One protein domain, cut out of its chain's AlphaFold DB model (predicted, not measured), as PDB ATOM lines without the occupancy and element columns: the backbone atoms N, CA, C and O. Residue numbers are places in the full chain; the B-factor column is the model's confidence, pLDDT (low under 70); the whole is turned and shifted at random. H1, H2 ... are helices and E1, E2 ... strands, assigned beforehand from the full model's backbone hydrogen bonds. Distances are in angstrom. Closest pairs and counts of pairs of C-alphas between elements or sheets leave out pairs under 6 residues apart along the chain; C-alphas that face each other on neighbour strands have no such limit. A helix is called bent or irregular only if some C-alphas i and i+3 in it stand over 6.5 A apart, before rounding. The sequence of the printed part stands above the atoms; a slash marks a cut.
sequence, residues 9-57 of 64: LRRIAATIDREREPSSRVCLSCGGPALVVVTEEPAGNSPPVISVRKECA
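AT A GLANCE: This is residues 9 to 57 of the 64 residues of an uncharacterized protein of Streptomyces cinnamoneus (UniProt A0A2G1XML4). The model is a long, narrow hairpin of two strands, E1 and E2, with a helix, H1, that sticks out from it as a free arm with residues 9 to 18. A long loop, residues 21 to 33, joins the two, folding back near the end of the hairpin where E1 begins and E2 ends. The printed part has 49 residues with one named helix and two named strands, in the order H1, E1, E2; the sheet, of order E1 - E2, is antiparallel, and the class is mixed, helices and strands. The whole is loose, with a radius of gyration of the C-alphas of 13.9 A, and its outline is flat, spanning 41 by 31 by 10 A.

IN THESE COORDINATES: H1 is residues 9 to 20, from Leu 9 with its C-alpha at (307.693, 250.688, 284.401) to Arg 20, and measures 15.7 A from first to last C-alpha. After residues 21 to 33, E1 takes residues 34 to 41, begins at C-alpha 34 at (284.338, 245.642, 294.998) and is 22.0 A long. Residues 42 to 48 follow, and E2 takes residues 49 to 56, 22.2 A long, ending at C-alpha 56 at (280.781, 243.041, 293.931).

HOW THE PARTS SIT: E1 and E2 form a hairpin, antiparallel neighbours with 156 degrees between their N-to-C directions. Their C-alphas face each other from 34 and 56, 4.5 A apart, to 41 and 49, 5.3 A apart. Among the backbone pairs within hydrogen-bond range are N 37 and O 53 at 2.8 A and N 51 and O 39 at 2.8 A. H1 and E2 are apart. Residues 9 to 18, which belong to H1, stand free: no C-alpha 8 or more residues away along the chain comes within 10 A of theirs. In H1 every O i to N i+4 pair is within hydrogen-bond range, and the helix is not bent.

THE WHOLE: The two C-alphas farthest apart are those of Gly 31 and Asn 45, at 41.2 A, while the C-alphas of Leu 9 and Ala 57, the first and last printed, are 28.7 A apart. Without the residues that stand free, the body has 39 residues and spans 41 by 19 by 10 A. The printed part has no cut. The link from H1 to E1, 13 residues, is long, and the link from E1 to E2, 7 residues, is short but not tight. The mean pLDDT of the printed part is 74.2, and residues 15 to 26 are under 70, a stretch of low confidence.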
ATOM      1  N   LEU A   9     308.002 251.735 283.423       75.81
ATOM      2  CA  LEU A   9     307.693 250.688 284.401       75.81
ATOM      3  C   LEU A   9     307.192 251.282 285.719       75.81
ATOM      4  O   LEU A   9     306.266 250.739 286.317       75.81
ATOM      5  N   ARG A  10     307.722 252.437 286.142       74.38
ATOM      6  CA  ARG A  10     307.212 253.159 287.320       74.38
ATOM      7  C   ARG A  10     305.820 253.734 287.091       74.38
ATOM      8  O   ARG A  10     305.013 253.715 288.015       74.38
ATOM      9  N   ARG A  11     305.505 254.199 285.877       73.06
ATOM     10  CA  ARG A  11     304.143 254.649 285.526       73.06
ATOM     11  C   ARG A  11     303.142 253.494 285.545       73.06
ATOM     12  O   ARG A  11     302.038 253.657 286.065       73.06
ATOM     13  N   ILE A  12     303.532 252.332 285.020       74.06
ATOM     14  CA  ILE A  12     302.713 251.114 285.049       74.06
ATOM     15  C   ILE A  12     302.520 250.648 286.493       74.06
ATOM     16  O   ILE A  12     301.383 250.434 286.898       74.06
ATOM     17  N   ALA A  13     303.588 250.583 287.293       76.44
ATOM     18  CA  ALA A  13     303.509 250.232 288.710       76.44
ATOM     19  C   ALA A  13     302.607 251.200 289.491       76.44
ATOM     20  O   ALA A  13     301.716 250.753 290.195       76.44
ATOM     21  N   ALA A  14     302.744 252.514 289.287       71.88
ATOM     22  CA  ALA A  14     301.888 253.510 289.932       71.88
ATOM     23  C   ALA A  14     300.418 253.424 289.485       71.88
ATOM     24  O   ALA A  14     299.518 253.719 290.266       71.88
ATOM     25  N   THR A  15     300.157 253.027 288.238       68.75
ATOM     26  CA  THR A  15     298.791 252.803 287.737       68.75
ATOM     27  C   THR A  15     298.202 251.528 288.327       68.75
ATOM     28  O   THR A  15     297.064 251.542 288.781       68.75
ATOM     29  N   ILE A  16     298.991 250.451 288.391       69.12
ATOM     30  CA  ILE A  16     298.607 249.218 289.079       69.12
ATOM     31  C   ILE A  16     298.333 249.520 290.546       69.12
ATOM     32  O   ILE A  16     297.285 249.122 291.015       69.12
ATOM     33  N   ASP A  17     299.190 250.259 291.251       68.31
ATOM     34  CA  ASP A  17     298.979 250.614 292.659       68.31
ATOM     35  C   ASP A  17     297.744 251.503 292.860       68.31
ATOM     36  O   ASP A  17     297.002 251.284 293.809       68.31
ATOM     37  N   ARG A  18     297.453 252.442 291.948       62.22
ATOM     38  CA  ARG A  18     296.222 253.262 291.979       62.22
ATOM     39  C   ARG A  18     294.946 252.473 291.693       62.22
ATOM     40  O   ARG A  18     293.900 252.812 292.231       62.22
ATOM     41  N   GLU A  19     295.010 251.456 290.839       61.47
ATOM     42  CA  GLU A  19     293.873 250.566 290.554       61.47
ATOM     43  C   GLU A  19     293.776 249.401 291.559       61.47
ATOM     44  O   GLU A  19     292.708 248.814 291.740       61.47
ATOM     45  N   ARG A  20     294.895 249.061 292.210       58.91
ATOM     46  CA  ARG A  20     295.025 248.091 293.306       58.91
ATOM     47  C   ARG A  20     294.634 248.705 294.636       58.91
ATOM     48  O   ARG A  20     294.226 247.958 295.522       58.91
ATOM     49  N   GLU A  21     294.726 250.028 294.771       49.97
ATOM     50  CA  GLU A  21     293.965 250.763 295.765       49.97
ATOM     51  C   GLU A  21     292.511 250.374 295.506       49.97
ATOM     52  O   GLU A  21     291.966 250.722 294.450       49.97
ATOM     53  N   PRO A  22     291.924 249.525 296.375       50.22
ATOM     54  CA  PRO A  22     290.612 248.962 296.127       50.22
ATOM     55  C   PRO A  22     289.745 250.171 295.909       50.22
ATOM     56  O   PRO A  22     289.753 251.059 296.763       50.22
ATOM     57  N   SER A  23     289.127 250.265 294.729       52.06
ATOM     58  CA  SER A  23     288.360 251.441 294.366       52.06
ATOM     59  C   SER A  23     287.603 251.881 295.606       52.06
ATOM     60  O   SER A  23     286.824 251.093 296.138       52.06
ATOM     61  N   SER A  24     287.863 253.088 296.112       54.53
ATOM     62  CA  SER A  24     287.174 253.620 297.301       54.53
ATOM     63  C   SER A  24     285.645 253.504 297.180       54.53
ATOM     64  O   SER A  24     284.897 253.570 298.150       54.53
ATOM     65  N   ARG A  25     285.188 253.283 295.947       60.25
ATOM     66  CA  ARG A  25     283.905 252.728 295.548       60.25
ATOM     67  C   ARG A  25     283.736 251.279 296.009       60.25
ATOM     68  O   ARG A  25     284.107 250.322 295.334       60.25
ATOM     69  N   VAL A  26     283.077 251.163 297.148       68.44
ATOM     70  CA  VAL A  26     282.378 249.959 297.586       68.44
ATOM     71  C   VAL A  26     281.351 249.498 296.545       68.44
ATOM     72  O   VAL A  26     280.854 250.289 295.736       68.44
ATOM     73  N   CYS A  27     281.007 248.213 296.569       74.00
ATOM     74  CA  CYS A  27     279.872 247.678 295.831       74.00
ATOM     75  C   CYS A  27     278.619 248.505 296.152       74.00
ATOM     76  O   CYS A  27     278.168 248.530 297.294       74.00
ATOM     77  N   LEU A  28     278.029 249.160 295.150       72.69
ATOM     78  CA  LEU A  28     276.861 250.027 295.359       72.69
ATOM     79  C   LEU A  28     275.625 249.258 295.847       72.69
ATOM     80  O   LEU A  28     274.732 249.855 296.436       72.69
ATOM     81  N   SER A  29     275.591 247.942 295.640       72.31
ATOM     82  CA  SER A  29     274.480 247.090 296.061       72.31
ATOM     83  C   SER A  29     274.513 246.709 297.548       72.31
ATOM     84  O   SER A  29     273.460 246.401 298.091       72.31
ATOM     85  N   CYS A  30     275.674 246.709 298.221       72.88
ATOM     86  CA  CYS A  30     275.749 246.356 299.653       72.88
ATOM     87  C   CYS A  30     276.807 247.073 300.485       72.88
ATOM     88  O   CYS A  30     277.030 246.707 301.636       72.88
ATOM     89  N   GLY A  31     277.515 248.048 299.924       74.56
ATOM     90  CA  GLY A  31     278.609 248.723 300.619       74.56
ATOM     91  C   GLY A  31     279.821 247.826 300.914       74.56
ATOM     92  O   GLY A  31     280.761 248.280 301.556       74.56
ATOM     93  N   GLY A  32     279.819 246.572 300.446       73.75
ATOM     94  CA  GLY A  32     280.927 245.629 300.594       73.75
ATOM     95  C   GLY A  32     282.078 245.888 299.613       73.75
ATOM     96  O   GLY A  32     281.975 246.756 298.741       73.75
ATOM     97  N   PRO A  33     283.180 245.128 299.709       74.81
ATOM     98  CA  PRO A  33     284.313 245.285 298.805       74.81
ATOM     99  C   PRO A  33     283.907 245.026 297.344       74.81
ATOM    100  O   PRO A  33     283.155 244.097 297.035       74.81
ATOM    101  N   ALA A  34     284.410 245.863 296.438       75.88
ATOM    102  CA  ALA A  34     284.338 245.642 294.998       75.88
ATOM    103  C   ALA A  34     285.642 244.993 294.515       75.88
ATOM    104  O   ALA A  34     286.722 245.320 295.008       75.88
ATOM    105  N   LEU A  35     285.543 244.081 293.550       76.19
ATOM    106  CA  LEU A  35     286.684 243.448 292.895       76.19
ATOM    107  C   LEU A  35     286.750 243.874 291.431       76.19
ATOM    108  O   LEU A  35     285.729 244.089 290.772       76.19
ATOM    109  N   VAL A  36     287.972 243.961 290.913       79.44
ATOM    110  CA  VAL A  36     288.230 244.144 289.486       79.44
ATOM    111  C   VAL A  36     288.308 242.767 288.838       79.44
ATOM    112  O   VAL A  36     289.153 241.950 289.194       79.44
ATOM    113  N   VAL A  37     287.413 242.510 287.891       82.25
ATOM    114  CA  VAL A  37     287.363 241.281 287.102       82.25
ATOM    115  C   VAL A  37     287.920 241.586 285.720       82.25
ATOM    116  O   VAL A  37     287.366 242.402 284.982       82.25
ATOM    117  N   VAL A  38     289.019 240.919 285.376       84.19
ATOM    118  CA  VAL A  38     289.631 240.964 284.045       84.19
ATOM    119  C   VAL A  38     289.250 239.680 283.322       84.19
ATOM    120  O   VAL A  38     289.481 238.590 283.840       84.19
ATOM    121  N   THR A  39     288.608 239.791 282.162       86.81
ATOM    122  CA  THR A  39     288.243 238.646 281.317       86.81
ATOM    123  C   THR A  39     288.871 238.831 279.944       86.81
ATOM    124  O   THR A  39     288.668 239.866 279.310       86.81
ATOM    125  N   GLU A  40     289.632 237.838 279.499       89.88
ATOM    126  CA  GLU A  40     290.196 237.778 278.154       89.88
ATOM    127  C   GLU A  40     289.318 236.869 277.295       89.88
ATOM    128  O   GLU A  40     289.093 235.712 277.653       89.88
ATOM    129  N   GLU A  41     288.806 237.395 276.183       86.31
ATOM    130  CA  GLU A  41     288.013 236.606 275.241       86.31
ATOM    131  C   GLU A  41     288.838 236.282 273.986       86.31
ATOM    132  O   GLU A  41     289.401 237.195 273.361       86.31
ATOM    133  N   PRO A  42     288.929 234.993 273.597       82.19
ATOM    134  CA  PRO A  42     289.681 234.590 272.421       82.19
ATOM    135  C   PRO A  42     288.980 235.104 271.165       82.19
ATOM    136  O   PRO A  42     287.848 234.733 270.862       82.19
ATOM    137  N   ALA A  43     289.680 235.933 270.398       74.44
ATOM    138  CA  ALA A  43     289.139 236.558 269.203       74.44
ATOM    139  C   ALA A  43     289.698 235.920 267.922       74.44
ATOM    140  O   ALA A  43     290.180 236.632 267.062       74.44
ATOM    141  N   GLY A  44     289.650 234.591 267.762       80.56
ATOM    142  CA  GLY A  44     289.958 233.890 266.496       80.56
ATOM    143  C   GLY A  44     291.174 234.424 265.706       80.56
ATOM    144  O   GLY A  44     292.312 234.119 266.039       80.56
ATOM    145  N   ASN A  45     290.918 235.218 264.653       83.00
ATOM    146  CA  ASN A  45     291.924 235.847 263.772       83.00
ATOM    147  C   ASN A  45     292.262 237.308 264.142       83.00
ATOM    148  O   ASN A  45     292.706 238.093 263.305       83.00
ATOM    149  N   SER A  46     291.981 237.726 265.364       79.69
ATOM    150  CA  SER A  46     292.168 239.080 265.873       79.69
ATOM    151  C   SER A  46     292.846 239.032 267.242       79.69
ATOM    152  O   SER A  46     292.797 238.003 267.921       79.69
ATOM    153  N   PRO A  47     293.503 240.126 267.660       84.00
ATOM    154  CA  PRO A  47     294.049 240.221 269.005       84.00
ATOM    155  C   PRO A  47     292.964 239.945 270.060       84.00
ATOM    156  O   PRO A  47     291.822 240.372 269.863       84.00
ATOM    157  N   PRO A  48     293.295 239.246 271.159       83.19
ATOM    158  CA  PRO A  48     292.336 238.943 272.212       83.19
ATOM    159  C   PRO A  48     291.751 240.233 272.787       83.19
ATOM    160  O   PRO A  48     292.442 241.246 272.933       83.19
ATOM    161  N   VAL A  49     290.463 240.193 273.118       87.88
ATOM    162  CA  VAL A  49     289.785 241.343 273.714       87.88
ATOM    163  C   VAL A  49     289.894 241.221 275.225       87.88
ATOM    164  O   VAL A  49     289.337 240.306 275.829       87.88
ATOM    165  N   ILE A  50     290.614 242.159 275.842       86.50
ATOM    166  CA  ILE A  50     290.688 242.274 277.298       86.50
ATOM    167  C   ILE A  50     289.531 243.159 277.759       86.50
ATOM    168  O   ILE A  50     289.480 244.351 277.454       86.50
ATOM    169  N   SER A  51     288.607 242.576 278.516       81.25
ATOM    170  CA  SER A  51     287.520 243.295 279.177       81.25
ATOM    171  C   SER A  51     287.809 243.426 280.669       81.25
ATOM    172  O   SER A  51     288.190 242.466 281.337       81.25
ATOM    173  N   VAL A  52     287.638 244.634 281.202       83.06
ATOM    174  CA  VAL A  52     287.824 244.926 282.626       83.06
ATOM    175  C   VAL A  52     286.513 245.471 283.168       83.06
ATOM    176  O   VAL A  52     286.007 246.482 282.678       83.06
ATOM    177  N   ARG A  53     285.949 244.809 284.176       79.44
ATOM    178  CA  ARG A  53     284.711 245.239 284.835       79.44
ATOM    179  C   ARG A  53     284.843 245.168 286.348       79.44
ATOM    180  O   ARG A  53     285.649 244.410 286.875       79.44
ATOM    181  N   LYS A  54     284.058 245.981 287.049       75.56
ATOM    182  CA  LYS A  54     284.000 245.978 288.514       75.56
ATOM    183  C   LYS A  54     282.771 245.188 288.939       75.56
ATOM    184  O   LYS A  54     281.664 245.519 288.525       75.56
ATOM    185  N   GLU A  55     282.974 244.153 289.741       77.81
ATOM    186  CA  GLU A  55     281.898 243.339 290.308       77.81
ATOM    187  C   GLU A  55     281.952 243.405 291.834       77.81
ATOM    188  O   GLU A  55     283.002 243.630 292.437       77.81
ATOM    189  N   CYS A  56     280.809 243.213 292.484       79.94
ATOM    190  CA  CYS A  56     280.781 243.041 293.931       79.94
ATOM    191  C   CYS A  56     281.521 241.746 294.292       79.94
ATOM    192  O   CYS A  56     281.275 240.711 293.670       79.94
ATOM    193  N   ALA A  57     282.424 241.801 295.280       72.12
ATOM    194  CA  ALA A  57     283.276 240.664 295.652       72.12
ATOM    195  C   ALA A  57     282.471 239.398 295.955       72.12
ATOM    196  O   ALA A  57     282.849 238.282 295.602       72.12
TER     197      ALA A  57